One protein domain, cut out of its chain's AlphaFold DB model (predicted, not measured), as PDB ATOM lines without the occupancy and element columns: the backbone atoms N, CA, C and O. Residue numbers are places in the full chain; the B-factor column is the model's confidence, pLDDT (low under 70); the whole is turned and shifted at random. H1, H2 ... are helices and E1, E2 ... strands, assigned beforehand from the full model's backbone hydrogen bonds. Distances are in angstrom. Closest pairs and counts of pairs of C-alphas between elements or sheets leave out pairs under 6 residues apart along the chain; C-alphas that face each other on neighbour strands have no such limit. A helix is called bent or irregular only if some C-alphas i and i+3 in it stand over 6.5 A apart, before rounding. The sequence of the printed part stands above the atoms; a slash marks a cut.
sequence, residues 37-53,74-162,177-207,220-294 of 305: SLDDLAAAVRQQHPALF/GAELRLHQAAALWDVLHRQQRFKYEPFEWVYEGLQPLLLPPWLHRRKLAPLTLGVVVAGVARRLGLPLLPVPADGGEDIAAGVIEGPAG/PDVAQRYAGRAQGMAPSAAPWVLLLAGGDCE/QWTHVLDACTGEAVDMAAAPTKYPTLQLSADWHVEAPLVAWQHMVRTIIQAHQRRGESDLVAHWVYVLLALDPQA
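This is residues 37 to 53, 74 to 162, 177 to 207 and 220 to 294 of the 305 residues of the protein "Transglut_core2 domain-containing protein" of Chlorella variabilis (UniProt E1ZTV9). A small twisted four-stranded sheet has the helices H3 and H6 over one face, and H1 crosses these two on the side away from the sheet. A helical hairpin of H10 and H11 lies beyond the edge strand E1, and H8 is far out at one end of the longest axis. The printed part has 212 residues, with eleven named helices and four named strands in the order H1 to H6, E1, H7, H8, E2, E3, E4, H9, H10, H11. The antiparallel sheet runs E1 E2 E3 E4, and the class is mixed, helices and strands. The whole is compact, with a radius of gyration of the C-alphas of 18.3 A, yet elongated, spanning 67 by 37 by 32 A.

H1, residues 38 to 48, begins with C-alpha 38 at (102.896, 118.599, 90.183). H2 is residues 50 to 53, H3 74 to 92 (26.0 A), H4 102 to 105, H5 112 to 116 and H6 123 to 136 (20.1 A). E1 is 141 to 145, H7 149 to 154, H8 177 to 183, E2 197 to 202, E3 221 to 226, E4 232 to 234 and H9 238 to 241. H10, 251 to 274, is 32.6 A long and irregular: C-alphas 253 and 256 are 7.5 A apart. H11, 277 to 288, ends with C-alpha 288 at (117.244, 107.907, 75.923).

The sheet is only just strongly twisted, its C-alphas up to 4.3 A off the best plane. Within hydrogen-bond range are N 144 and O 198 of E1 and E2, 2.8 A, N 199 and O 225 of E2 and E3, 2.7 A, and N 224 and O 233 of the hairpin E3 and E4, 2.8 A. In two layers, helices on one face of a sheet, H3 and H6 run along the strands at heights over the sheet of 9.8 A and 8.7 A. H1 touches H6, the closest C-alphas being those of Ala 42 and Val 133, 5.3 A. H3 touches H2 with its residues 77 to 81 alone, the closest C-alphas being those of Gln 81 and Leu 52, 6.1 A. H5 is close to H6 but not clearly touching, C-alphas Leu 112 and Thr 125, 7.0 A. H9 and H10 only graze the sheet. H10 and H11 form a helical hairpin, a shallow tilt of 9 degrees, opposite ways, closest C-alphas Ile 267 and Val 280, 5.8 A. H4 touches H10, closest C-alphas Trp 102 and Ala 270, 6.7 A; H7 and H10 are near each other; H8 touches no helix. Every O i to N i+4 pair is within hydrogen-bond range in H1, H3, H5, H6, H7, H8 and H11, and 18 of 20 are in H10; H2, H4 and H9 are too short for such a pair.

The C-alphas farthest apart, those of Ala 51 and Pro 177, are 67.3 A apart. The printed part has three cuts: C-alphas 53 and 74 are 12.9 A apart across the first, C-alphas 162 and 177 are 15.8 A apart across the second, and C-alphas 207 and 220 are 13.4 A apart across the third. Of the links printed whole, H8 to E2 is long. Mean pLDDT of the printed part is 74.9; 91 residues are under 70, among them 148 to 162, 177 to 195 and 247 to 294.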
ATOM      1  N   SER A  37     104.917 122.647  92.141       91.62
ATOM      2  CA  SER A  37     105.143 121.245  91.801       91.62
ATOM      3  C   SER A  37     103.869 120.570  91.280       91.62
ATOM      4  O   SER A  37     102.744 121.018  91.511       91.62
ATOM      5  N   LEU A  38     104.030 119.437  90.590       91.06
ATOM      6  CA  LEU A  38     102.896 118.599  90.183       91.06
ATOM      7  C   LEU A  38     102.142 118.015  91.395       91.06
ATOM      8  O   LEU A  38     100.949 117.728  91.290       91.06
ATOM      9  N   ASP A  39     102.821 117.845  92.534       91.62
ATOM     10  CA  ASP A  39     102.209 117.379  93.781       91.62
ATOM     11  C   ASP A  39     101.318 118.459  94.404       91.62
ATOM     12  O   ASP A  39     100.217 118.143  94.853       91.62
ATOM     13  N   ASP A  40     101.721 119.732  94.328       93.94
ATOM     14  CA  ASP A  40     100.893 120.867  94.759       93.94
ATOM     15  C   ASP A  40      99.626 120.987  93.907       93.94
ATOM     16  O   ASP A  40      98.528 121.191  94.429       93.94
ATOM     17  N   LEU A  41      99.754 120.802  92.588       95.00
ATOM     18  CA  LEU A  41      98.608 120.793  91.676       95.00
ATOM     19  C   LEU A  41      97.656 119.631  91.984       95.00
ATOM     20  O   LEU A  41      96.443 119.832  92.056       95.00
ATOM     21  N   ALA A  42      98.182 118.427  92.224       94.62
ATOM     22  CA  ALA A  42      97.365 117.282  92.621       94.62
ATOM     23  C   ALA A  42      96.684 117.509  93.981       94.62
ATOM     24  O   ALA A  42      95.506 117.190  94.147       94.62
ATOM     25  N   ALA A  43      97.389 118.098  94.950       95.06
ATOM     26  CA  ALA A  43      96.821 118.462  96.243       95.06
ATOM     27  C   ALA A  43      95.671 119.471  96.093       95.06
ATOM     28  O   ALA A  43      94.616 119.269  96.695       95.06
ATOM     29  N   ALA A  44      95.825 120.484  95.233       96.25
ATOM     30  CA  ALA A  44      94.768 121.451  94.937       96.25
ATOM     31  C   ALA A  44      93.514 120.779  94.347       96.25
ATOM     32  O   ALA A  44      92.397 121.086  94.762       96.25
ATOM     33  N   VAL A  45      93.683 119.811  93.438       96.94
ATOM     34  CA  VAL A  45      92.554 119.054  92.867       96.94
ATOM     35  C   VAL A  45      91.831 118.238  93.943       96.94
ATOM     36  O   VAL A  45      90.602 118.285  94.022       96.94
ATOM     37  N   ARG A  46      92.568 117.539  94.819       96.19
ATOM     38  CA  ARG A  46      91.966 116.782  95.934       96.19
ATOM     39  C   ARG A  46      91.245 117.685  96.927       96.19
ATOM     40  O   ARG A  46      90.184 117.312  97.415       96.19
ATOM     41  N   GLN A  47      91.809 118.853  97.226       96.31
ATOM     42  CA  GLN A  47      91.202 119.821  98.134       96.31
ATOM     43  C   GLN A  47      89.861 120.327  97.593       96.31
ATOM     44  O   GLN A  47      88.908 120.467  98.357       96.31
ATOM     45  N   GLN A  48      89.781 120.573  96.284       97.44
ATOM     46  CA  GLN A  48      88.570 121.075  95.645       97.44
ATOM     47  C   GLN A  48      87.507 119.985  95.433       97.44
ATOM     48  O   GLN A  48      86.313 120.251  95.573       97.44
ATOM     49  N   HIS A  49      87.925 118.758  95.107       96.94
ATOM     50  CA  HIS A  49      87.028 117.642  94.786       96.94
ATOM     51  C   HIS A  49      87.306 116.394  95.644       96.94
ATOM     52  O   HIS A  49      87.569 115.316  95.104       96.94
ATOM     53  N   PRO A  50      87.209 116.481  96.984       96.12
ATOM     54  CA  PRO A  50      87.618 115.394  97.873       96.12
ATOM     55  C   PRO A  50      86.796 114.119  97.658       96.12
ATOM     56  O   PRO A  50      87.354 113.030  97.668       96.12
ATOM     57  N   ALA A  51      85.490 114.240  97.392       94.94
ATOM     58  CA  ALA A  51      84.614 113.090  97.160       94.94
ATOM     59  C   ALA A  51      84.988 112.283  95.904       94.94
ATOM     60  O   ALA A  51      84.819 111.068  95.893       94.94
ATOM     61  N   LEU A  52      85.518 112.940  94.865       94.44
ATOM     62  CA  LEU A  52      85.908 112.275  93.619       94.44
ATOM     63  C   LEU A  52      87.264 111.566  93.735       94.44
ATOM     64  O   LEU A  52      87.498 110.601  93.016       94.44
ATOM     65  N   PHE A  53      88.146 112.012  94.634       92.44
ATOM     66  CA  PHE A  53      89.525 111.515  94.761       92.44
ATOM     67  C   PHE A  53      89.845 110.913  96.142       92.44
ATOM     68  O   PHE A  53      91.013 110.762  96.496       92.44
ATOM     69  N   GLY A  74      82.249 102.858  86.695       86.44
ATOM     70  CA  GLY A  74      83.671 103.200  86.753       86.44
ATOM     71  C   GLY A  74      84.104 104.183  85.662       86.44
ATOM     72  O   GLY A  74      84.834 105.137  85.945       86.44
ATOM     73  N   ALA A  75      83.628 103.995  84.429       87.56
ATOM     74  CA  ALA A  75      83.974 104.865  83.305       87.56
ATOM     75  C   ALA A  75      83.388 106.274  83.478       87.56
ATOM     76  O   ALA A  75      84.097 107.269  83.305       87.56
ATOM     77  N   GLU A  76      82.121 106.368  83.892       91.81
ATOM     78  CA  GLU A  76      81.461 107.648  84.150       91.81
ATOM     79  C   GLU A  76      82.131 108.403  85.307       91.81
ATOM     80  O   GLU A  76      82.409 109.599  85.188       91.81
ATOM     81  N   LEU A  77      82.472 107.715  86.403       92.12
ATOM     82  CA  LEU A  77      83.201 108.323  87.519       92.12
ATOM     83  C   LEU A  77      84.547 108.906  87.069       92.12
ATOM     84  O   LEU A  77      84.899 110.020  87.458       92.12
ATOM     85  N   ARG A  78      85.294 108.187  86.227       92.12
ATOM     86  CA  ARG A  78      86.580 108.663  85.698       92.12
ATOM     87  C   ARG A  78      86.439 109.861  84.780       92.12
ATOM     88  O   ARG A  78      87.278 110.757  84.829       92.12
ATOM     89  N   LEU A  79      85.381 109.908  83.978       94.50
ATOM     90  CA  LEU A  79      85.076 111.076  83.163       94.50
ATOM     91  C   LEU A  79      84.810 112.304  84.049       94.50
ATOM     92  O   LEU A  79      85.367 113.373  83.803       94.50
ATOM     93  N   HIS A  80      84.053 112.136  85.138       95.56
ATOM     94  CA  HIS A  80      83.838 113.190  86.134       95.56
ATOM     95  C   HIS A  80      85.139 113.608  86.840       95.56
ATOM     96  O   HIS A  80      85.374 114.800  87.037       95.56
ATOM     97  N   GLN A  81      86.015 112.656  87.181       95.69
ATOM     98  CA  GLN A  81      87.349 112.939  87.722       95.69
ATOM     99  C   GLN A  81      88.211 113.733  86.730       95.69
ATOM    100  O   GLN A  81      88.836 114.720  87.117       95.69
ATOM    101  N   ALA A  82      88.226 113.348  85.454       95.81
ATOM    102  CA  ALA A  82      88.977 114.042  84.412       95.81
ATOM    103  C   ALA A  82      88.448 115.469  84.181       95.81
ATOM    104  O   ALA A  82      89.235 116.413  84.111       95.81
ATOM    105  N   ALA A  83      87.124 115.652  84.164       96.44
ATOM    106  CA  ALA A  83      86.496 116.968  84.069       96.44
ATOM    107  C   ALA A  83      86.815 117.860  85.285       96.44
ATOM    108  O   ALA A  83      87.109 119.043  85.121       96.44
ATOM    109  N   ALA A  84      86.809 117.299  86.499       97.00
ATOM    110  CA  ALA A  84      87.168 118.018  87.723       97.00
ATOM    111  C   ALA A  84      88.648 118.435  87.741       97.00
ATOM    112  O   ALA A  84      88.974 119.574  88.077       97.00
ATOM    113  N   LEU A  85      89.548 117.533  87.335       97.00
ATOM    114  CA  LEU A  85      90.966 117.837  87.139       97.00
ATOM    115  C   LEU A  85      91.141 119.007  86.164       97.00
ATOM    116  O   LEU A  85      91.855 119.966  86.465       97.00
ATOM    117  N   TRP A  86      90.464 118.939  85.018       95.88
ATOM    118  CA  TRP A  86      90.524 119.979  84.003       95.88
ATOM    119  C   TRP A  86      90.021 121.332  84.521       95.88
ATOM    120  O   TRP A  86      90.692 122.351  84.344       95.88
ATOM    121  N   ASP A  87      88.878 121.349  85.213       96.31
ATOM    122  CA  ASP A  87      88.288 122.561  85.791       96.31
ATOM    123  C   ASP A  87      89.251 123.256  86.762       96.31
ATOM    124  O   ASP A  87      89.490 124.463  86.658       96.31
ATOM    125  N   VAL A  88      89.881 122.490  87.659       96.94
ATOM    126  CA  VAL A  88      90.861 123.027  88.609       96.94
ATOM    127  C   VAL A  88      92.074 123.595  87.878       96.94
ATOM    128  O   VAL A  88      92.471 124.729  88.157       96.94
ATOM    129  N   LEU A  89      92.653 122.865  86.920       95.38
ATOM    130  CA  LEU A  89      93.844 123.331  86.207       95.38
ATOM    131  C   LEU A  89      93.557 124.589  85.368       95.38
ATOM    132  O   LEU A  89      94.280 125.582  85.469       95.38
ATOM    133  N   HIS A  90      92.473 124.610  84.596       92.81
ATOM    134  CA  HIS A  90      92.203 125.709  83.667       92.81
ATOM    135  C   HIS A  90      91.474 126.896  84.293       92.81
ATOM    136  O   HIS A  90      91.802 128.043  83.984       92.81
ATOM    137  N   ARG A  91      90.497 126.677  85.179       92.31
ATOM    138  CA  ARG A  91      89.718 127.786  85.754       92.31
ATOM    139  C   ARG A  91      90.372 128.364  87.001       92.31
ATOM    140  O   ARG A  91      90.437 129.585  87.140       92.31
ATOM    141  N   GLN A  92      90.890 127.511  87.882       93.50
ATOM    142  CA  GLN A  92      91.426 127.945  89.179       93.50
ATOM    143  C   GLN A  92      92.927 128.217  89.101       93.50
ATOM    144  O   GLN A  92      93.387 129.308  89.444       93.50
ATOM    145  N   GLN A  93      93.688 127.262  88.563       94.69
ATOM    146  CA  GLN A  93      95.122 127.419  88.337       94.69
ATOM    147  C   GLN A  93      95.434 128.184  87.048       94.69
ATOM    148  O   GLN A  93      96.580 128.566  86.839       94.69
ATOM    149  N   ARG A  94      94.422 128.543  86.246       94.81
ATOM    150  CA  ARG A  94      94.553 129.424  85.073       94.81
ATOM    151  C   ARG A  94      95.591 128.944  84.061       94.81
ATOM    152  O   ARG A  94      96.197 129.783  83.394       94.81
ATOM    153  N   PHE A  95      95.792 127.631  83.949       93.31
ATOM    154  CA  PHE A  95      96.580 127.084  82.856       93.31
ATOM    155  C   PHE A  95      95.918 127.445  81.524       93.31
ATOM    156  O   PHE A  95      94.693 127.419  81.377       93.31
ATOM    157  N   LYS A  96      96.736 127.860  80.565       91.31
ATOM    158  CA  LYS A  96      96.327 128.220  79.214       91.31
ATOM    159  C   LYS A  96      97.271 127.560  78.236       91.31
ATOM    160  O   LYS A  96      98.478 127.504  78.479       91.31
ATOM    161  N   TYR A  97      96.708 127.112  77.124       87.12
ATOM    162  CA  TYR A  97      97.528 126.801  75.973       87.12
ATOM    163  C   TYR A  97      98.048 128.121  75.388       87.12
ATOM    164  O   TYR A  97      97.311 129.108  75.292       87.12
ATOM    165  N   GLU A  98      99.320 128.147  75.024       83.38
ATOM    166  CA  GLU A  98      99.908 129.204  74.208       83.38
ATOM    167  C   GLU A  98     100.521 128.501  72.996       83.38
ATOM    168  O   GLU A  98     101.424 127.674  73.165       83.38
ATOM    169  N   PRO A  99      99.983 128.723  71.780       72.88
ATOM    170  CA  PRO A  99     100.675 128.302  70.577       72.88
ATOM    171  C   PRO A  99     102.030 128.992  70.583       72.88
ATOM    172  O   PRO A  99     102.100 130.198  70.814       72.88
ATOM    173  N   PHE A 100     103.078 128.226  70.345       68.75
ATOM    174  CA  PHE A 100     104.426 128.753  70.321       68.75
ATOM    175  C   PHE A 100     105.069 128.418  68.993       68.75
ATOM    176  O   PHE A 100     104.766 127.402  68.355       68.75
ATOM    177  N   GLU A 101     105.965 129.293  68.574       63.69
ATOM    178  CA  GLU A 101     106.662 129.128  67.317       63.69
ATOM    179  C   GLU A 101     108.071 128.621  67.587       63.69
ATOM    180  O   GLU A 101     108.953 129.350  68.032       63.69
ATOM    181  N   TRP A 102     108.306 127.354  67.251       62.50
ATOM    182  CA  TRP A 102     109.587 126.663  67.427       62.50
ATOM    183  C   TRP A 102     110.792 127.426  66.870       62.50
ATOM    184  O   TRP A 102     111.897 127.349  67.402       62.50
ATOM    185  N   VAL A 103     110.582 128.175  65.784       56.94
ATOM    186  CA  VAL A 103     111.625 128.988  65.147       56.94
ATOM    187  C   VAL A 103     112.096 130.112  66.074       56.94
ATOM    188  O   VAL A 103     113.274 130.476  66.039       56.94
ATOM    189  N   TYR A 104     111.216 130.636  66.925       63.22
ATOM    190  CA  TYR A 104     111.476 131.775  67.803       63.22
ATOM    191  C   TYR A 104     111.701 131.380  69.266       63.22
ATOM    192  O   TYR A 104     112.510 132.017  69.934       63.22
ATOM    193  N   GLU A 105     111.077 130.306  69.735       65.31
ATOM    194  CA  GLU A 105     111.095 129.922  71.155       65.31
ATOM    195  C   GLU A 105     111.936 128.666  71.442       65.31
ATOM    196  O   GLU A 105     112.205 128.342  72.599       65.31
ATOM    197  N   GLY A 106     112.387 127.956  70.400       70.00
ATOM    198  CA  GLY A 106     113.194 126.745  70.546       70.00
ATOM    199  C   GLY A 106     112.464 125.647  71.329       70.00
ATOM    200  O   GLY A 106     111.263 125.437  71.162       70.00
ATOM    201  N   LEU A 107     113.200 124.931  72.182       72.44
ATOM    202  CA  LEU A 107     112.658 123.877  73.057       72.44
ATOM    203  C   LEU A 107     112.285 124.384  74.454       72.44
ATOM    204  O   LEU A 107     111.837 123.602  75.296       72.44
ATOM    205  N   GLN A 108     112.471 125.678  74.721       74.75
ATOM    206  CA  GLN A 108     112.237 126.260  76.037       74.75
ATOM    207  C   GLN A 108     110.824 125.954  76.571       74.75
ATOM    208  O   GLN A 108     110.742 125.542  77.730       74.75
ATOM    209  N   PRO A 109     109.733 126.037  75.773       76.12
ATOM    210  CA  PRO A 109     108.368 125.763  76.246       76.12
ATOM    211  C   PRO A 109     108.089 124.303  76.647       76.12
ATOM    212  O   PRO A 109     107.032 124.002  77.207       76.12
ATOM    213  N   LEU A 110     109.020 123.382  76.370       74.50
ATOM    214  CA  LEU A 110     108.935 121.977  76.785       74.50
ATOM    215  C   LEU A 110     109.528 121.723  78.177       74.50
ATOM    216  O   LEU A 110     109.303 120.667  78.768       74.50
ATOM    217  N   LEU A 111     110.279 122.679  78.727       77.62
ATOM    218  CA  LEU A 111     110.879 122.555  80.052       77.62
ATOM    219  C   LEU A 111     109.805 122.765  81.127       77.62
ATOM    220  O   LEU A 111     109.298 123.863  81.312       77.62
ATOM    221  N   LEU A 112     109.459 121.722  81.880       76.50
ATOM    222  CA  LEU A 112     108.372 121.811  82.863       76.50
ATOM    223  C   LEU A 112     108.646 122.771  84.038       76.50
ATOM    224  O   LEU A 112     107.797 123.629  84.289       76.50
ATOM    225  N   PRO A 113     109.783 122.693  84.764       75.88
ATOM    226  CA  PRO A 113     109.935 123.442  86.013       75.88
ATOM    227  C   PRO A 113     109.786 124.970  85.882       75.88
ATOM    228  O   PRO A 113     109.036 125.537  86.674       75.88
ATOM    229  N   PRO A 114     110.409 125.658  84.899       76.25
ATOM    230  CA  PRO A 114     110.289 127.114  84.798       76.25
ATOM    231  C   PRO A 114     108.937 127.589  84.235       76.25
ATOM    232  O   PRO A 114     108.554 128.743  84.442       76.25
ATOM    233  N   TRP A 115     108.187 126.729  83.538       79.94
ATOM    234  CA  TRP A 115     106.948 127.125  82.857       79.94
ATOM    235  C   TRP A 115     105.672 126.828  83.645       79.94
ATOM    236  O   TRP A 115     104.644 127.469  83.400       79.94
ATOM    237  N   LEU A 116     105.726 125.946  84.648       86.62
ATOM    238  CA  LEU A 116     104.589 125.692  85.541       86.62
ATOM    239  C   LEU A 116     104.097 126.973  86.236       86.62
ATOM    240  O   LEU A 116     102.890 127.185  86.353       86.62
ATOM    241  N   HIS A 117     105.003 127.878  86.613       86.25
ATOM    242  CA  HIS A 117     104.651 129.167  87.221       86.25
ATOM    243  C   HIS A 117     103.956 130.120  86.263       86.25
ATOM    244  O   HIS A 117     103.039 130.838  86.665       86.25
ATOM    245  N   ARG A 118     104.380 130.130  84.993       88.06
ATOM    246  CA  ARG A 118     103.817 131.013  83.964       88.06
ATOM    247  C   ARG A 118     102.394 130.615  83.592       88.06
ATOM    248  O   ARG A 118     101.649 131.465  83.109       88.06
ATOM    249  N   ARG A 119     102.007 129.352  83.833       90.94
ATOM    250  CA  ARG A 119     100.676 128.790  83.528       90.94
ATOM    251  C   ARG A 119     100.293 128.920  82.050       90.94
ATOM    252  O   ARG A 119      99.132 128.766  81.691       90.94
ATOM    253  N   LYS A 120     101.261 129.207  81.188       89.81
ATOM    254  CA  LYS A 120     101.116 129.239  79.741       89.81
ATOM    255  C   LYS A 120     102.017 128.157  79.191       89.81
ATOM    256  O   LYS A 120     103.227 128.229  79.380       89.81
ATOM    257  N   LEU A 121     101.414 127.122  78.632       88.00
ATOM    258  CA  LEU A 121     102.120 125.918  78.232       88.00
ATOM    259  C   LEU A 121     101.840 125.615  76.766       88.00
ATOM    260  O   LEU A 121     100.722 125.787  76.277       88.00
ATOM    261  N   ALA A 122     102.861 125.089  76.102       85.38
ATOM    262  CA  ALA A 122     102.713 124.376  74.849       85.38
ATOM    263  C   ALA A 122     101.687 123.230  74.982       85.38
ATOM    264  O   ALA A 122     101.631 122.613  76.048       85.38
ATOM    265  N   PRO A 123     100.936 122.865  73.922       84.81
ATOM    266  CA  PRO A 123      99.958 121.769  73.975       84.81
ATOM    267  C   PRO A 123     100.520 120.437  74.494       84.81
ATOM    268  O   PRO A 123      99.922 119.820  75.373       84.81
ATOM    269  N   LEU A 124     101.708 120.036  74.023       83.88
ATOM    270  CA  LEU A 124     102.430 118.861  74.526       83.88
ATOM    271  C   LEU A 124     102.691 118.976  76.033       83.88
ATOM    272  O   LEU A 124     102.307 118.103  76.810       83.88
ATOM    273  N   THR A 125     103.321 120.073  76.455       86.31
ATOM    274  CA  THR A 125     103.681 120.309  77.857       86.31
ATOM    275  C   THR A 125     102.443 120.324  78.747       86.31
ATOM    276  O   THR A 125     102.453 119.731  79.822       86.31
ATOM    277  N   LEU A 126     101.352 120.940  78.289       90.56
ATOM    278  CA  LEU A 126     100.071 120.953  78.984       90.56
ATOM    279  C   LEU A 126      99.505 119.536  79.130       90.56
ATOM    280  O   LEU A 126      99.171 119.139  80.244       90.56
ATOM    281  N   GLY A 127      99.481 118.747  78.053       89.25
ATOM    282  CA  GLY A 127      99.060 117.346  78.100       89.25
ATOM    283  C   GLY A 127      99.888 116.516  79.088       89.25
ATOM    284  O   GLY A 127      99.332 115.790  79.913       89.25
ATOM    285  N   VAL A 128     101.213 116.686  79.090       88.00
ATOM    286  CA  VAL A 128     102.124 116.014  80.032       88.00
ATOM    287  C   VAL A 128     101.871 116.451  81.477       88.00
ATOM    288  O   VAL A 128     101.862 115.605  82.372       88.00
ATOM    289  N   VAL A 129     101.625 117.741  81.730       91.50
ATOM    290  CA  VAL A 129     101.265 118.240  83.068       91.50
ATOM    291  C   VAL A 129      99.957 117.620  83.535       91.50
ATOM    292  O   VAL A 129      99.914 117.071  84.636       91.50
ATOM    293  N   VAL A 130      98.908 117.654  82.709       93.56
ATOM    294  CA  VAL A 130      97.598 117.089  83.058       93.56
ATOM    295  C   VAL A 130      97.728 115.594  83.348       93.56
ATOM    296  O   VAL A 130      97.265 115.142  84.394       93.56
ATOM    297  N   ALA A 131      98.426 114.837  82.499       90.75
ATOM    298  CA  ALA A 131      98.682 113.415  82.719       90.75
ATOM    299  C   ALA A 131      99.518 113.154  83.986       90.75
ATOM    300  O   ALA A 131      99.225 112.242  84.761       90.75
ATOM    301  N   GLY A 132     100.530 113.981  84.251       89.75
ATOM    302  CA  GLY A 132     101.371 113.891  85.444       89.75
ATOM    303  C   GLY A 132     100.612 114.168  86.745       89.75
ATOM    304  O   GLY A 132     100.865 113.501  87.756       89.75
ATOM    305  N   VAL A 133      99.673 115.118  86.733       92.50
ATOM    306  CA  VAL A 133      98.769 115.399  87.859       92.50
ATOM    307  C   VAL A 133      97.735 114.279  88.001       92.50
ATOM    308  O   VAL A 133      97.544 113.768  89.102       92.50
ATOM    309  N   ALA A 134      97.130 113.827  86.901       91.31
ATOM    310  CA  ALA A 134      96.186 112.710  86.887       91.31
ATOM    311  C   ALA A 134      96.794 111.441  87.490       91.31
ATOM    312  O   ALA A 134      96.202 110.836  88.381       91.31
ATOM    313  N   ARG A 135      98.031 111.102  87.113       88.19
ATOM    314  CA  ARG A 135      98.754 109.956  87.672       88.19
ATOM    315  C   ARG A 135      98.918 110.055  89.188       88.19
ATOM    316  O   ARG A 135      98.713 109.065  89.884       88.19
ATOM    317  N   ARG A 136      99.234 111.241  89.719       88.00
ATOM    318  CA  ARG A 136      99.310 111.475  91.176       88.00
ATOM    319  C   ARG A 136      97.960 111.294  91.852       88.00
ATOM    320  O   ARG A 136      97.910 110.860  92.998       88.00
ATOM    321  N   LEU A 137      96.874 111.604  91.152       90.25
ATOM    322  CA  LEU A 137      95.501 111.399  91.604       90.25
ATOM    323  C   LEU A 137      95.010 109.953  91.433       90.25
ATOM    324  O   LEU A 137      93.909 109.656  91.890       90.25
ATOM    325  N   GLY A 138      95.809 109.072  90.820       87.06
ATOM    326  CA  GLY A 138      95.439 107.696  90.477       87.06
ATOM    327  C   GLY A 138      94.483 107.589  89.283       87.06
ATOM    328  O   GLY A 138      93.830 106.565  89.114       87.06
ATOM    329  N   LEU A 139      94.395 108.638  88.462       89.00
ATOM    330  CA  LEU A 139      93.613 108.670  87.231       89.00
ATOM    331  C   LEU A 139      94.524 108.321  86.035       89.00
ATOM    332  O   LEU A 139      95.472 109.065  85.762       89.00
ATOM    333  N   PRO A 140      94.273 107.216  85.309       87.06
ATOM    334  CA  PRO A 140      95.069 106.830  84.146       87.06
ATOM    335  C   PRO A 140      94.734 107.713  82.936       87.06
ATOM    336  O   PRO A 140      93.762 107.466  82.220       87.06
ATOM    337  N   LEU A 141      95.559 108.736  82.710       89.00
ATOM    338  CA  LEU A 141      95.553 109.546  81.492       89.00
ATOM    339  C   LEU A 141      96.856 109.357  80.725       89.00
ATOM    340  O   LEU A 141      97.934 109.389  81.324       89.00
ATOM    341  N   LEU A 142      96.751 109.218  79.406       87.19
ATOM    342  CA  LEU A 142      97.906 109.085  78.525       87.19
ATOM    343  C   LEU A 142      97.911 110.178  77.453       87.19
ATOM    344  O   LEU A 142      96.980 110.219  76.650       87.19
ATOM    345  N   PRO A 143      98.931 111.050  77.415       87.62
ATOM    346  CA  PRO A 143      99.056 112.043  76.363       87.62
ATOM    347  C   PRO A 143      99.536 111.387  75.070       87.62
ATOM    348  O   PRO A 143     100.558 110.704  75.058       87.62
ATOM    349  N   VAL A 144      98.815 111.636  73.982       85.31
ATOM    350  CA  VAL A 144      99.187 111.231  72.625       85.31
ATOM    351  C   VAL A 144      98.996 112.407  71.662       85.31
ATOM    352  O   VAL A 144      98.128 113.259  71.888       85.31
ATOM    353  N   PRO A 145      99.784 112.487  70.584       83.06
ATOM    354  CA  PRO A 145      99.490 113.424  69.510       83.06
ATOM    355  C   PRO A 145      98.207 112.995  68.790       83.06
ATOM    356  O   PRO A 145      97.986 111.808  68.563       83.06
ATOM    357  N   ALA A 146      97.361 113.956  68.421       82.69
ATOM    358  CA  ALA A 146      96.207 113.682  67.569       82.69
ATOM    359  C   ALA A 146      96.576 113.574  66.088       82.69
ATOM    360  O   ALA A 146      95.771 113.068  65.316       82.69
ATOM    361  N   ASP A 147      97.760 114.046  65.694       74.94
ATOM    362  CA  ASP A 147      98.250 113.916  64.326       74.94
ATOM    363  C   ASP A 147      98.906 112.551  64.102       74.94
ATOM    364  O   ASP A 147      99.591 112.012  64.974       74.94
ATOM    365  N   GLY A 148      98.697 112.002  62.907       62.34
ATOM    366  CA  GLY A 148      99.189 110.688  62.525       62.34
ATOM    367  C   GLY A 148     100.707 110.692  62.422       62.34
ATOM    368  O   GLY A 148     101.315 111.652  61.936       62.34
ATOM    369  N   GLY A 149     101.334 109.597  62.855       55.09
ATOM    370  CA  GLY A 149     102.792 109.452  62.833       55.09
ATOM    371  C   GLY A 149     103.413 109.617  61.437       55.09
ATOM    372  O   GLY A 149     104.577 110.013  61.341       55.09
ATOM    373  N   GLU A 150     102.637 109.368  60.372       50.31
ATOM    374  CA  GLU A 150     103.059 109.499  58.970       50.31
ATOM    375  C   GLU A 150     103.211 110.958  58.512       50.31
ATOM    376  O   GLU A 150     104.234 111.287  57.916       50.31
ATOM    377  N   ASP A 151     102.283 111.860  58.851       47.62
ATOM    378  CA  ASP A 151     102.389 113.285  58.483       47.62
ATOM    379  C   ASP A 151     103.530 113.981  59.240       47.62
ATOM    380  O   ASP A 151     104.206 114.875  58.724       47.62
ATOM    381  N   ILE A 152     103.817 113.510  60.455       44.81
ATOM    382  CA  ILE A 152     104.937 114.006  61.259       44.81
ATOM    383  C   ILE A 152     106.281 113.483  60.718       44.81
ATOM    384  O   ILE A 152     107.281 114.202  60.782       44.81
ATOM    385  N   ALA A 153     106.317 112.276  60.140       39.09
ATOM    386  CA  ALA A 153     107.484 111.747  59.428       39.09
ATOM    387  C   ALA A 153     107.693 112.426  58.059       39.09
ATOM    388  O   ALA A 153     108.828 112.719  57.687       39.09
ATOM    389  N   ALA A 154     106.610 112.739  57.341       39.50
ATOM    390  CA  ALA A 154     106.645 113.417  56.046       39.50
ATOM    391  C   ALA A 154     106.988 114.916  56.149       39.50
ATOM    392  O   ALA A 154     107.418 115.516  55.168       39.50
ATOM    393  N   GLY A 155     106.847 115.528  57.331       39.75
ATOM    394  CA  GLY A 155     107.160 116.940  57.572       39.75
ATOM    395  C   GLY A 155     108.651 117.306  57.511       39.75
ATOM    396  O   GLY A 155     108.974 118.496  57.468       39.75
ATOM    397  N   VAL A 156     109.560 116.321  57.481       40.09
ATOM    398  CA  VAL A 156     111.000 116.518  57.231       40.09
ATOM    399  C   VAL A 156     111.298 116.150  55.782       40.09
ATOM    400  O   VAL A 156     111.924 115.139  55.481       40.09
ATOM    401  N   ILE A 157     110.831 116.977  54.853       40.19
ATOM    402  CA  ILE A 157     111.353 116.922  53.491       40.19
ATOM    403  C   ILE A 157     112.732 117.579  53.551       40.19
ATOM    404  O   ILE A 157     112.843 118.771  53.854       40.19
ATOM    405  N   GLU A 158     113.789 116.813  53.274       40.09
ATOM    406  CA  GLU A 158     115.122 117.339  52.957       40.09
ATOM    407  C   GLU A 158     115.040 118.138  51.645       40.09
ATOM    408  O   GLU A 158     115.428 117.695  50.567       40.09
ATOM    409  N   GLY A 159     114.430 119.318  51.706       39.84
ATOM    410  CA  GLY A 159     114.354 120.260  50.603       39.84
ATOM    411  C   GLY A 159     115.555 121.206  50.635       39.84
ATOM    412  O   GLY A 159     115.968 121.619  51.725       39.84
ATOM    413  N   PRO A 160     116.111 121.601  49.474       40.44
ATOM    414  CA  PRO A 160     117.114 122.658  49.424       40.44
ATOM    415  C   PRO A 160     116.532 123.911  50.088       40.44
ATOM    416  O   PRO A 160     115.417 124.314  49.769       40.44
ATOM    417  N   ALA A 161     117.268 124.486  51.041       46.84
ATOM    418  CA  ALA A 161     116.834 125.555  51.940       46.84
ATOM    419  C   ALA A 161     116.101 126.713  51.224       46.84
ATOM    420  O   ALA A 161     116.714 127.667  50.749       46.84
ATOM    421  N   GLY A 162     114.771 126.639  51.148       42.50
ATOM    422  CA  GLY A 162     113.960 127.471  50.254       42.50
ATOM    423  C   GLY A 162     113.097 128.526  50.944       42.50
ATOM    424  O   GLY A 162     111.998 128.826  50.480       42.50
ATOM    425  N   PRO A 177     129.013 132.432  49.635       66.25
ATOM    426  CA  PRO A 177     129.344 131.104  50.168       66.25
ATOM    427  C   PRO A 177     129.138 130.971  51.681       66.25
ATOM    428  O   PRO A 177     128.679 129.943  52.156       66.25
ATOM    429  N   ASP A 178     129.419 132.030  52.433       60.97
ATOM    430  CA  ASP A 178     129.217 132.148  53.880       60.97
ATOM    431  C   ASP A 178     127.735 132.127  54.281       60.97
ATOM    432  O   ASP A 178     127.367 131.587  55.323       60.97
ATOM    433  N   VAL A 179     126.871 132.687  53.436       60.88
ATOM    434  CA  VAL A 179     125.418 132.678  53.613       60.88
ATOM    435  C   VAL A 179     124.859 131.326  53.172       60.88
ATOM    436  O   VAL A 179     124.138 130.685  53.931       60.88
ATOM    437  N   ALA A 180     125.265 130.839  51.999       59.66
ATOM    438  CA  ALA A 180     124.897 129.527  51.480       59.66
ATOM    439  C   ALA A 180     125.283 128.404  52.451       59.66
ATOM    440  O   ALA A 180     124.475 127.516  52.669       59.66
ATOM    441  N   GLN A 181     126.440 128.477  53.114       58.03
ATOM    442  CA  GLN A 181     126.870 127.501  54.121       58.03
ATOM    443  C   GLN A 181     126.046 127.564  55.419       58.03
ATOM    444  O   GLN A 181     125.884 126.549  56.084       58.03
ATOM    445  N   ARG A 182     125.475 128.727  55.772       58.06
ATOM    446  CA  ARG A 182     124.532 128.856  56.904       58.06
ATOM    447  C   ARG A 182     123.132 128.334  56.581       58.06
ATOM    448  O   ARG A 182     122.389 128.009  57.509       58.06
ATOM    449  N   TYR A 183     122.766 128.300  55.300       53.66
ATOM    450  CA  TYR A 183     121.490 127.767  54.816       53.66
ATOM    451  C   TYR A 183     121.591 126.304  54.363       53.66
ATOM    452  O   TYR A 183     120.610 125.575  54.474       53.66
ATOM    453  N   ALA A 184     122.756 125.843  53.910       45.28
ATOM    454  CA  ALA A 184     123.028 124.456  53.560       45.28
ATOM    455  C   ALA A 184     122.893 123.587  54.817       45.28
ATOM    456  O   ALA A 184     123.657 123.732  55.766       45.28
ATOM    457  N   GLY A 185     121.876 122.725  54.840       46.12
ATOM    458  CA  GLY A 185     121.538 121.883  55.993       46.12
ATOM    459  C   GLY A 185     120.358 122.382  56.835       46.12
ATOM    460  O   GLY A 185     119.878 121.638  57.685       46.12
ATOM    461  N   ARG A 186     119.819 123.584  56.578       49.56
ATOM    462  CA  ARG A 186     118.537 123.994  57.172       49.56
ATOM    463  C   ARG A 186     117.401 123.364  56.379       49.56
ATOM    464  O   ARG A 186     116.955 123.929  55.380       49.56
ATOM    465  N   ALA A 187     116.946 122.194  56.820       44.41
ATOM    466  CA  ALA A 187     115.736 121.585  56.288       44.41
ATOM    467  C   ALA A 187     114.578 122.593  56.390       44.41
ATOM    468  O   ALA A 187     114.296 123.126  57.471       44.41
ATOM    469  N   GLN A 188     113.891 122.851  55.273       45.06
ATOM    470  CA  GLN A 188     112.547 123.424  55.310       45.06
ATOM    471  C   GLN A 188     111.590 122.351  55.817       45.06
ATOM    472  O   GLN A 188     110.765 121.818  55.081       45.06
ATOM    473  N   GLY A 189     111.709 122.023  57.099       45.69
ATOM    474  CA  GLY A 189     110.626 121.337  57.761       45.69
ATOM    475  C   GLY A 189     109.434 122.287  57.787       45.69
ATOM    476  O   GLY A 189     109.571 123.474  58.119       45.69
ATOM    477  N   MET A 190     108.252 121.773  57.482       44.53
ATOM    478  CA  MET A 190     107.018 122.437  57.888       44.53
ATOM    479  C   MET A 190     107.138 122.697  59.397       44.53
ATOM    480  O   MET A 190     107.646 121.828  60.108       44.53
ATOM    481  N   ALA A 191     106.847 123.909  59.899       45.53
ATOM    482  CA  ALA A 191     106.856 124.134  61.353       45.53
ATOM    483  C   ALA A 191     106.092 122.980  62.004       45.53
ATOM    484  O   ALA A 191     105.025 122.663  61.470       45.53
ATOM    485  N   PRO A 192     106.643 122.304  63.037       49.25
ATOM    486  CA  PRO A 192     105.886 121.271  63.711       49.25
ATOM    487  C   PRO A 192     104.574 121.936  64.089       49.25
ATOM    488  O   PRO A 192     104.567 122.901  64.860       49.25
ATOM    489  N   SER A 193     103.493 121.502  63.437       49.00
ATOM    490  CA  SER A 193     102.160 121.896  63.841       49.00
ATOM    491  C   SER A 193     102.135 121.581  65.324       49.00
ATOM    492  O   SER A 193     102.559 120.492  65.728       49.00
ATOM    493  N   ALA A 194     101.731 122.538  66.154       53.12
ATOM    494  CA  ALA A 194     101.350 122.224  67.518       53.12
ATOM    495  C   ALA A 194     100.041 121.431  67.423       53.12
ATOM    496  O   ALA A 194      98.974 121.933  67.770       53.12
ATOM    497  N   ALA A 195     100.149 120.232  66.842       63.47
ATOM    498  CA  ALA A 195      99.112 119.260  66.628       63.47
ATOM    499  C   ALA A 195      98.287 119.207  67.901       63.47
ATOM    500  O   ALA A 195      98.880 119.267  68.989       63.47
ATOM    501  N   PRO A 196      96.954 119.122  67.811       76.12
ATOM    502  CA  PRO A 196      96.171 118.931  69.011       76.12
ATOM    503  C   PRO A 196      96.741 117.713  69.746       76.12
ATOM    504  O   PRO A 196      96.885 116.638  69.178       76.12
ATOM    505  N   TRP A 197      97.179 117.903  70.986       85.94
ATOM    506  CA  TRP A 197      97.501 116.780  71.855       85.94
ATOM    507  C   TRP A 197      96.200 116.344  72.500       85.94
ATOM    508  O   TRP A 197      95.361 117.178  72.847       85.94
ATOM    509  N   VAL A 198      96.020 115.043  72.654       91.94
ATOM    510  CA  VAL A 198      94.858 114.489  73.332       91.94
ATOM    511  C   VAL A 198      95.302 113.581  74.467       91.94
ATOM    512  O   VAL A 198      96.410 113.053  74.481       91.94
ATOM    513  N   LEU A 199      94.440 113.435  75.460       91.94
ATOM    514  CA  LEU A 199      94.635 112.595  76.625       91.94
ATOM    515  C   LEU A 199      93.652 111.443  76.526       91.94
ATOM    516  O   LEU A 199      92.438 111.642  76.551       91.94
ATOM    517  N   LEU A 200      94.166 110.233  76.416       91.69
ATOM    518  CA  LEU A 200      93.338 109.042  76.391       91.69
ATOM    519  C   LEU A 200      92.979 108.698  77.835       91.69
ATOM    520  O   LEU A 200      93.849 108.705  78.707       91.69
ATOM    521  N   LEU A 201      91.698 108.426  78.090       92.31
ATOM    522  CA  LEU A 201      91.171 108.058  79.402       92.31
ATOM    523  C   LEU A 201      90.700 106.600  79.414       92.31
ATOM    524  O   LEU A 201      89.841 106.190  78.624       92.31
ATOM    525  N   ALA A 202      91.273 105.804  80.317       88.06
ATOM    526  CA  ALA A 202      90.936 104.391  80.436       88.06
ATOM    527  C   ALA A 202      89.562 104.212  81.097       88.06
ATOM    528  O   ALA A 202      89.285 104.831  82.126       88.06
ATOM    529  N   GLY A 203      88.718 103.329  80.557       80.62
ATOM    530  CA  GLY A 203      87.377 103.051  81.087       80.62
ATOM    531  C   GLY A 203      87.223 101.789  81.934       80.62
ATOM    532  O   GLY A 203      86.211 101.666  82.607       80.62
ATOM    533  N   GLY A 204      88.192 100.869  81.941       73.06
ATOM    534  CA  GLY A 204      88.091  99.599  82.686       73.06
ATOM    535  C   GLY A 204      88.831  99.602  84.025       73.06
ATOM    536  O   GLY A 204      89.777 100.370  84.187       73.06
ATOM    537  N   ASP A 205      88.430  98.757  84.977       63.19
ATOM    538  CA  ASP A 205      89.045  98.608  86.308       63.19
ATOM    539  C   ASP A 205      90.567  98.413  86.213       63.19
ATOM    540  O   ASP A 205      91.073  97.350  85.870       63.19
ATOM    541  N   CYS A 206      91.324  99.472  86.505       54.47
ATOM    542  CA  CYS A 206      92.784  99.479  86.464       54.47
ATOM    543  C   CYS A 206      93.366  99.268  87.867       54.47
ATOM    544  O   CYS A 206      94.409  99.829  88.204       54.47
ATOM    545  N   GLU A 207      92.685  98.474  88.698       54.09
ATOM    546  CA  GLU A 207      93.049  98.256  90.105       54.09
ATOM    547  C   GLU A 207      94.418  97.562  90.290       54.09
ATOM    548  O   GLU A 207      94.924  97.496  91.405       54.09
ATOM    549  N   GLN A 220      91.190  99.333  78.120       81.31
ATOM    550  CA  GLN A 220      90.259  99.830  77.121       81.31
ATOM    551  C   GLN A 220      90.076 101.309  77.375       81.31
ATOM    552  O   GLN A 220      89.762 101.732  78.492       81.31
ATOM    553  N   TRP A 221      90.304 102.100  76.342       87.19
ATOM    554  CA  TRP A 221      90.192 103.543  76.417       87.19
ATOM    555  C   TRP A 221      88.834 103.924  75.890       87.19
ATOM    556  O   TRP A 221      88.414 103.475  74.828       87.19
ATOM    557  N   THR A 222      88.122 104.683  76.703       91.56
ATOM    558  CA  THR A 222      86.708 104.975  76.467       91.56
ATOM    559  C   THR A 222      86.504 106.404  76.028       91.56
ATOM    560  O   THR A 222      85.538 106.688  75.336       91.56
ATOM    561  N   HIS A 223      87.426 107.295  76.393       94.12
ATOM    562  CA  HIS A 223      87.319 108.705  76.073       94.12
ATOM    563  C   HIS A 223      88.665 109.276  75.639       94.12
ATOM    564  O   HIS A 223      89.734 108.797  76.028       94.12
ATOM    565  N   VAL A 224      88.576 110.338  74.853       93.44
ATOM    566  CA  VAL A 224      89.668 111.193  74.406       93.44
ATOM    567  C   VAL A 224      89.371 112.593  74.919       93.44
ATOM    568  O   VAL A 224      88.291 113.117  74.663       93.44
ATOM    569  N   LEU A 225      90.298 113.197  75.654       94.44
ATOM    570  CA  LEU A 225      90.188 114.583  76.094       94.44
ATOM    571  C   LEU A 225      91.144 115.453  75.296       94.44
ATOM    572  O   LEU A 225      92.328 115.154  75.199       94.44
ATOM    573  N   ASP A 226      90.651 116.557  74.764       92.81
ATOM    574  CA  ASP A 226      91.499 117.552  74.123       92.81
ATOM    575  C   ASP A 226      92.425 118.214  75.158       92.81
ATOM    576  O   ASP A 226      91.949 118.782  76.141       92.81
ATOM    577  N   ALA A 227      93.744 118.169  74.963       90.38
ATOM    578  CA  ALA A 227      94.693 118.718  75.931       90.38
ATOM    579  C   ALA A 227      94.709 120.253  75.974       90.38
ATOM    580  O   ALA A 227      95.352 120.802  76.863       90.38
ATOM    581  N   CYS A 228      94.039 120.950  75.050       88.56
ATOM    582  CA  CYS A 228      93.935 122.410  75.025       88.56
ATOM    583  C   CYS A 228      92.578 122.908  75.535       88.56
ATOM    584  O   CYS A 228      92.516 123.967  76.168       88.56
ATOM    585  N   THR A 229      91.494 122.181  75.248       90.00
ATOM    586  CA  THR A 229      90.122 122.597  75.595       90.00
ATOM    587  C   THR A 229      89.502 121.793  76.736       90.00
ATOM    588  O   THR A 229      88.590 122.295  77.399       90.00
ATOM    589  N   GLY A 230      90.005 120.584  76.994       90.44
ATOM    590  CA  GLY A 230      89.482 119.641  77.985       90.44
ATOM    591  C   GLY A 230      88.186 118.987  77.572       90.44
ATOM    592  O   GLY A 230      87.553 118.307  78.377       90.44
ATOM    593  N   GLU A 231      87.755 119.232  76.340       93.75
ATOM    594  CA  GLU A 231      86.559 118.629  75.800       93.75
ATOM    595  C   GLU A 231      86.778 117.122  75.694       93.75
ATOM    596  O   GLU A 231      87.695 116.664  75.010       93.75
ATOM    597  N   ALA A 232      85.935 116.367  76.392       94.31
ATOM    598  CA  ALA A 232      85.945 114.921  76.346       94.31
ATOM    599  C   ALA A 232      85.020 114.421  75.236       94.31
ATOM    600  O   ALA A 232      83.880 114.869  75.101       94.31
ATOM    601  N   VAL A 233      85.516 113.467  74.463       94.69
ATOM    602  CA  VAL A 233      84.818 112.824  73.354       94.69
ATOM    603  C   VAL A 233      84.901 111.320  73.563       94.69
ATOM    604  O   VAL A 233      85.941 110.810  73.980       94.69
ATOM    605  N   ASP A 234      83.812 110.607  73.293       93.81
ATOM    606  CA  ASP A 234      83.820 109.142  73.276       93.81
ATOM    607  C   ASP A 234      84.865 108.645  72.265       93.81
ATOM    608  O   ASP A 234      84.982 109.184  71.159       93.81
ATOM    609  N   MET A 235      85.620 107.611  72.626       90.69
ATOM    610  CA  MET A 235      86.598 106.989  71.740       90.69
ATOM    611  C   MET A 235      85.989 106.578  70.389       90.69
ATOM    612  O   MET A 235      86.644 106.717  69.361       90.69
ATOM    613  N   ALA A 236      84.723 106.152  70.349       91.19
ATOM    614  CA  ALA A 236      84.031 105.820  69.102       91.19
ATOM    615  C   ALA A 236      83.819 107.037  68.179       91.19
ATOM    616  O   ALA A 236      83.757 106.894  66.958       91.19
ATOM    617  N   ALA A 237      83.723 108.241  68.749       93.38
ATOM    618  CA  ALA A 237      83.578 109.496  68.014       93.38
ATOM    619  C   ALA A 237      84.925 110.185  67.729       93.38
ATOM    620  O   ALA A 237      84.982 111.086  66.885       93.38
ATOM    621  N   ALA A 238      86.010 109.754  68.382       90.75
ATOM    622  CA  ALA A 238      87.337 110.341  68.234       90.75
ATOM    623  C   ALA A 238      87.845 110.377  66.779       90.75
ATOM    624  O   ALA A 238      88.304 111.446  66.384       90.75
ATOM    625  N   PRO A 239      87.682 109.334  65.933       89.50
ATOM    626  CA  PRO A 239      88.134 109.379  64.536       89.50
ATOM    627  C   PRO A 239      87.431 110.443  63.685       89.50
ATOM    628  O   PRO A 239      87.975 110.912  62.693       89.50
ATOM    629  N   THR A 240      86.214 110.850  64.060       89.88
ATOM    630  CA  THR A 240      85.496 111.919  63.350       89.88
ATOM    631  C   THR A 240      86.084 113.290  63.678       89.88
ATOM    632  O   THR A 240      86.157 114.157  62.810       89.88
ATOM    633  N   LYS A 241      86.490 113.502  64.937       89.69
ATOM    634  CA  LYS A 241      87.042 114.779  65.408       89.69
ATOM    635  C   LYS A 241      88.541 114.905  65.134       89.69
ATOM    636  O   LYS A 241      89.010 115.983  64.782       89.69
ATOM    637  N   TYR A 242      89.264 113.802  65.280       88.88
ATOM    638  CA  TYR A 242      90.703 113.673  65.095       88.88
ATOM    639  C   TYR A 242      90.959 112.592  64.032       88.88
ATOM    640  O   TYR A 242      91.333 111.470  64.368       88.88
ATOM    641  N   PRO A 243      90.719 112.887  62.741       83.88
ATOM    642  CA  PRO A 243      90.835 111.899  61.662       83.88
ATOM    643  C   PRO A 243      92.260 111.372  61.474       83.88
ATOM    644  O   PRO A 243      92.459 110.298  60.914       83.88
ATOM    645  N   THR A 244      93.245 112.130  61.947       81.38
ATOM    646  CA  THR A 244      94.665 111.796  61.929       81.38
ATOM    647  C   THR A 244      95.100 110.969  63.144       81.38
ATOM    648  O   THR A 244      96.213 110.450  63.138       81.38
ATOM    649  N   LEU A 245      94.236 110.771  64.150       81.00
ATOM    650  CA  LEU A 245      94.558 109.997  65.349       81.00
ATOM    651  C   LEU A 245      94.669 108.511  64.987       81.00
ATOM    652  O   LEU A 245      93.678 107.782  64.929       81.00
ATOM    653  N   GLN A 246      95.894 108.055  64.745       70.75
ATOM    654  CA  GLN A 246      96.196 106.652  64.492       70.75
ATOM    655  C   GLN A 246      96.496 105.949  65.820       70.75
ATOM    656  O   GLN A 246      97.606 106.022  66.341       70.75
ATOM    657  N   LEU A 247      95.501 105.256  66.376       68.44
ATOM    658  CA  LEU A 247      95.719 104.328  67.485       68.44
ATOM    659  C   LEU A 247      96.029 102.944  66.896       68.44
ATOM    660  O   LEU A 247      95.145 102.296  66.337       68.44
ATOM    661  N   SER A 248      97.292 102.515  66.987       59.66
ATOM    662  CA  SER A 248      97.713 101.134  66.690       59.66
ATOM    663  C   SER A 248      96.894 100.140  67.523       59.66
ATOM    664  O   SER A 248      96.450 100.482  68.615       59.66
ATOM    665  N   ALA A 249      96.693  98.903  67.058       56.41
ATOM    666  CA  ALA A 249      96.013  97.876  67.860       56.41
ATOM    667  C   ALA A 249      96.756  97.588  69.184       56.41
ATOM    668  O   ALA A 249      96.114  97.324  70.200       56.41
ATOM    669  N   ASP A 250      98.084  97.751  69.185       56.06
ATOM    670  CA  ASP A 250      98.979  97.491  70.322       56.06
ATOM    671  C   ASP A 250      99.461  98.773  71.007       56.06
ATOM    672  O   ASP A 250     100.468  98.801  71.718       56.06
ATOM    673  N   TRP A 251      98.732  99.867  70.825       60.03
ATOM    674  CA  TRP A 251      99.144 101.180  71.300       60.03
ATOM    675  C   TRP A 251      99.427 101.250  72.806       60.03
ATOM    676  O   TRP A 251     100.148 102.126  73.245       60.03
ATOM    677  N   HIS A 252      98.901 100.345  73.628       54.38
ATOM    678  CA  HIS A 252      99.238 100.273  75.054       54.38
ATOM    679  C   HIS A 252     100.720  99.991  75.306       54.38
ATOM    680  O   HIS A 252     101.285 100.489  76.278       54.38
ATOM    681  N   VAL A 253     101.321  99.192  74.427       51.53
ATOM    682  CA  VAL A 253     102.738  98.832  74.444       51.53
ATOM    683  C   VAL A 253     103.558  99.960  73.821       51.53
ATOM    684  O   VAL A 253     104.632 100.297  74.310       51.53
ATOM    685  N   GLU A 254     103.020 100.593  72.779       51.53
ATOM    686  CA  GLU A 254     103.746 101.579  71.981       51.53
ATOM    687  C   GLU A 254     103.550 103.025  72.445       51.53
ATOM    688  O   GLU A 254     104.336 103.877  72.079       51.53
ATOM    689  N   ALA A 255     102.544 103.377  73.240       57.41
ATOM    690  CA  ALA A 255     102.177 104.783  73.417       57.41
ATOM    691  C   ALA A 255     103.195 105.642  74.185       57.41
ATOM    692  O   ALA A 255     103.403 106.787  73.773       57.41
ATOM    693  N   PRO A 256     103.879 105.149  75.239       58.62
ATOM    694  CA  PRO A 256     105.030 105.858  75.789       58.62
ATOM    695  C   PRO A 256     106.123 106.050  74.735       58.62
ATOM    696  O   PRO A 256     106.671 107.142  74.635       58.62
ATOM    697  N   LEU A 257     106.375 105.027  73.910       59.81
ATOM    698  CA  LEU A 257     107.349 105.062  72.819       59.81
ATOM    699  C   LEU A 257     106.919 106.024  71.698       59.81
ATOM    700  O   LEU A 257     107.755 106.734  71.164       59.81
ATOM    701  N   VAL A 258     105.632 106.122  71.373       60.16
ATOM    702  CA  VAL A 258     105.087 107.045  70.371       60.16
ATOM    703  C   VAL A 258     105.235 108.473  70.878       60.16
ATOM    704  O   VAL A 258     105.860 109.294  70.211       60.16
ATOM    705  N   ALA A 259     104.756 108.778  72.089       61.97
ATOM    706  CA  ALA A 259     104.953 110.094  72.697       61.97
ATOM    707  C   ALA A 259     106.447 110.467  72.755       61.97
ATOM    708  O   ALA A 259     106.821 111.597  72.440       61.97
ATOM    709  N   TRP A 260     107.301 109.494  73.074       66.50
ATOM    710  CA  TRP A 260     108.753 109.632  73.090       66.50
ATOM    711  C   TRP A 260     109.350 109.905  71.705       66.50
ATOM    712  O   TRP A 260     110.079 110.880  71.546       66.50
ATOM    713  N   GLN A 261     108.989 109.131  70.684       64.94
ATOM    714  CA  GLN A 261     109.395 109.344  69.293       64.94
ATOM    715  C   GLN A 261     108.984 110.733  68.811       64.94
ATOM    716  O   GLN A 261     109.766 111.415  68.148       64.94
ATOM    717  N   HIS A 262     107.783 111.188  69.175       64.81
ATOM    718  CA  HIS A 262     107.332 112.540  68.873       64.81
ATOM    719  C   HIS A 262     108.205 113.590  69.557       64.81
ATOM    720  O   HIS A 262     108.680 114.494  68.876       64.81
ATOM    721  N   MET A 263     108.505 113.439  70.850       67.62
ATOM    722  CA  MET A 263     109.412 114.344  71.561       67.62
ATOM    723  C   MET A 263     110.812 114.370  70.934       67.62
ATOM    724  O   MET A 263     111.314 115.446  70.616       67.62
ATOM    725  N   VAL A 264     111.429 113.207  70.701       66.69
ATOM    726  CA  VAL A 264     112.764 113.090  70.093       66.69
ATOM    727  C   VAL A 264     112.793 113.748  68.714       66.69
ATOM    728  O   VAL A 264     113.676 114.559  68.438       66.69
ATOM    729  N   ARG A 265     111.801 113.478  67.858       66.00
ATOM    730  CA  ARG A 265     111.695 114.120  66.538       66.00
ATOM    731  C   ARG A 265     111.543 115.629  66.655       66.00
ATOM    732  O   ARG A 265     112.235 116.358  65.952       66.00
ATOM    733  N   THR A 266     110.684 116.102  67.553       64.94
ATOM    734  CA  THR A 266     110.509 117.530  67.833       64.94
ATOM    735  C   THR A 266     111.832 118.186  68.240       64.94
ATOM    736  O   THR A 266     112.176 119.257  67.739       64.94
ATOM    737  N   ILE A 267     112.614 117.518  69.084       68.00
ATOM    738  CA  ILE A 267     113.929 117.977  69.539       68.00
ATOM    739  C   ILE A 267     114.944 118.016  68.392       68.00
ATOM    740  O   ILE A 267     115.611 119.032  68.201       68.00
ATOM    741  N   ILE A 268     115.013 116.971  67.566       64.44
ATOM    742  CA  ILE A 268     115.884 116.928  66.380       64.44
ATOM    743  C   ILE A 268     115.498 118.020  65.369       64.44
ATOM    744  O   ILE A 268     116.366 118.702  64.826       64.44
ATOM    745  N   GLN A 269     114.205 118.246  65.131       64.00
ATOM    746  CA  GLN A 269     113.741 119.303  64.229       64.00
ATOM    747  C   GLN A 269     114.101 120.700  64.750       64.00
ATOM    748  O   GLN A 269     114.503 121.563  63.963       64.00
ATOM    749  N   ALA A 270     113.998 120.932  66.062       62.22
ATOM    750  CA  ALA A 270     114.452 122.176  66.678       62.22
ATOM    751  C   ALA A 270     115.970 122.362  66.501       62.22
ATOM    752  O   ALA A 270     116.415 123.442  66.095       62.22
ATOM    753  N   HIS A 271     116.750 121.290  66.694       64.81
ATOM    754  CA  HIS A 271     118.194 121.279  66.461       64.81
ATOM    755  C   HIS A 271     118.557 121.719  65.043       64.81
ATOM    756  O   HIS A 271     119.319 122.665  64.860       64.81
ATOM    757  N   GLN A 272     117.976 121.065  64.033       61.22
ATOM    758  CA  GLN A 272     118.299 121.296  62.624       61.22
ATOM    759  C   GLN A 272     118.005 122.735  62.173       61.22
ATOM    760  O   GLN A 272     118.636 123.241  61.246       61.22
ATOM    761  N   ARG A 273     117.058 123.424  62.824       60.59
ATOM    762  CA  ARG A 273     116.695 124.806  62.472       60.59
ATOM    763  C   ARG A 273     117.540 125.864  63.162       60.59
ATOM    764  O   ARG A 273     117.824 126.891  62.541       60.59
ATOM    765  N   ARG A 274     117.895 125.649  64.431       62.53
ATOM    766  CA  ARG A 274     118.560 126.661  65.268       62.53
ATOM    767  C   ARG A 274     120.027 126.382  65.574       62.53
ATOM    768  O   ARG A 274     120.748 127.323  65.882       62.53
ATOM    769  N   GLY A 275     120.475 125.135  65.466       62.56
ATOM    770  CA  GLY A 275     121.820 124.732  65.871       62.56
ATOM    771  C   GLY A 275     122.017 124.681  67.390       62.56
ATOM    772  O   GLY A 275     123.155 124.721  67.841       62.56
ATOM    773  N   GLU A 276     120.943 124.589  68.184       64.38
ATOM    774  CA  GLU A 276     121.009 124.417  69.644       64.38
ATOM    775  C   GLU A 276     121.475 122.983  69.980       64.38
ATOM    776  O   GLU A 276     120.668 122.119  70.311       64.38
ATOM    777  N   SER A 277     122.766 122.672  69.811       61.84
ATOM    778  CA  SER A 277     123.321 121.320  70.021       61.84
ATOM    779  C   SER A 277     123.162 120.822  71.443       61.84
ATOM    780  O   SER A 277     122.810 119.664  71.645       61.84
ATOM    781  N   ASP A 278     123.383 121.690  72.421       64.56
ATOM    782  CA  ASP A 278     123.565 121.255  73.804       64.56
ATOM    783  C   ASP A 278     122.228 120.950  74.474       64.56
ATOM    784  O   ASP A 278     122.102 119.970  75.207       64.56
ATOM    785  N   LEU A 279     121.193 121.734  74.160       62.31
ATOM    786  CA  LEU A 279     119.841 121.511  74.668       62.31
ATOM    787  C   LEU A 279     119.214 120.265  74.037       62.31
ATOM    788  O   LEU A 279     118.520 119.499  74.701       62.31
ATOM    789  N   VAL A 280     119.515 120.031  72.762       64.31
ATOM    790  CA  VAL A 280     119.093 118.844  72.016       64.31
ATOM    791  C   VAL A 280     119.817 117.616  72.542       64.31
ATOM    792  O   VAL A 280     119.161 116.627  72.835       64.31
ATOM    793  N   ALA A 281     121.135 117.680  72.738       63.31
ATOM    794  CA  ALA A 281     121.907 116.596  73.336       63.31
ATOM    795  C   ALA A 281     121.443 116.292  74.765       63.31
ATOM    796  O   ALA A 281     121.292 115.127  75.115       63.31
ATOM    797  N   HIS A 282     121.149 117.318  75.572       65.06
ATOM    798  CA  HIS A 282     120.581 117.153  76.909       65.06
ATOM    799  C   HIS A 282     119.232 116.440  76.858       65.06
ATOM    800  O   HIS A 282     119.028 115.464  77.573       65.06
ATOM    801  N   TRP A 283     118.322 116.884  75.995       65.12
ATOM    802  CA  TRP A 283     117.014 116.259  75.860       65.12
ATOM    803  C   TRP A 283     117.090 114.849  75.281       65.12
ATOM    804  O   TRP A 283     116.434 113.965  75.809       65.12
ATOM    805  N   VAL A 284     117.902 114.610  74.253       64.81
ATOM    806  CA  VAL A 284     118.145 113.274  73.692       64.81
ATOM    807  C   VAL A 284     118.735 112.355  74.760       64.81
ATOM    808  O   VAL A 284     118.261 111.241  74.918       64.81
ATOM    809  N   TYR A 285     119.686 112.833  75.563       61.28
ATOM    810  CA  TYR A 285     120.236 112.090  76.697       61.28
ATOM    811  C   TYR A 285     119.178 111.777  77.765       61.28
ATOM    812  O   TYR A 285     119.051 110.631  78.189       61.28
ATOM    813  N   VAL A 286     118.390 112.774  78.182       62.28
ATOM    814  CA  VAL A 286     117.299 112.604  79.158       62.28
ATOM    815  C   VAL A 286     116.250 111.630  78.631       62.28
ATOM    816  O   VAL A 286     115.768 110.789  79.380       62.28
ATOM    817  N   LEU A 287     115.917 111.713  77.347       61.34
ATOM    818  CA  LEU A 287     114.917 110.871  76.705       61.34
ATOM    819  C   LEU A 287     115.418 109.442  76.516       61.34
ATOM    820  O   LEU A 287     114.698 108.514  76.862       61.34
ATOM    821  N   LEU A 288     116.645 109.237  76.046       56.47
ATOM    822  CA  LEU A 288     117.244 107.907  75.923       56.47
ATOM    823  C   LEU A 288     117.465 107.235  77.283       56.47
ATOM    824  O   LEU A 288     117.365 106.018  77.394       56.47
ATOM    825  N   ALA A 289     117.706 108.005  78.347       53.03
ATOM    826  CA  ALA A 289     117.766 107.465  79.704       53.03
ATOM    827  C   ALA A 289     116.408 106.930  80.208       53.03
ATOM    828  O   ALA A 289     116.381 106.151  81.161       53.03
ATOM    829  N   LEU A 290     115.292 107.338  79.590       47.69
ATOM    830  CA  LEU A 290     113.944 106.862  79.920       47.69
ATOM    831  C   LEU A 290     113.549 105.594  79.148       47.69
ATOM    832  O   LEU A 290     112.638 104.899  79.597       47.69
ATOM    833  N   ASP A 291     114.246 105.269  78.055       51.66
ATOM    834  CA  ASP A 291     114.117 104.000  77.335       51.66
ATOM    835  C   ASP A 291     115.498 103.336  77.153       51.66
ATOM    836  O   ASP A 291     116.194 103.556  76.156       51.66
ATOM    837  N   PRO A 292     115.926 102.502  78.118       47.41
ATOM    838  CA  PRO A 292     117.207 101.812  78.040       47.41
ATOM    839  C   PRO A 292     117.260 100.735  76.942       47.41
ATOM    840  O   PRO A 292     118.323 100.151  76.748       47.41
ATOM    841  N   GLN A 293     116.148 100.437  76.255       44.06
ATOM    842  CA  GLN A 293     116.090  99.471  75.153       44.06
ATOM    843  C   GLN A 293     115.878 100.111  73.776       44.06
ATOM    844  O   GLN A 293     115.794  99.384  72.786       44.06
ATOM    845  N   ALA A 294     115.845 101.444  73.689       49.00
ATOM    846  CA  ALA A 294     115.751 102.162  72.425       49.00
ATOM    847  C   ALA A 294     116.861 101.720  71.449       49.00
ATOM    848  O   ALA A 294     118.051 101.787  71.776       49.00
TER     849      ALA A 294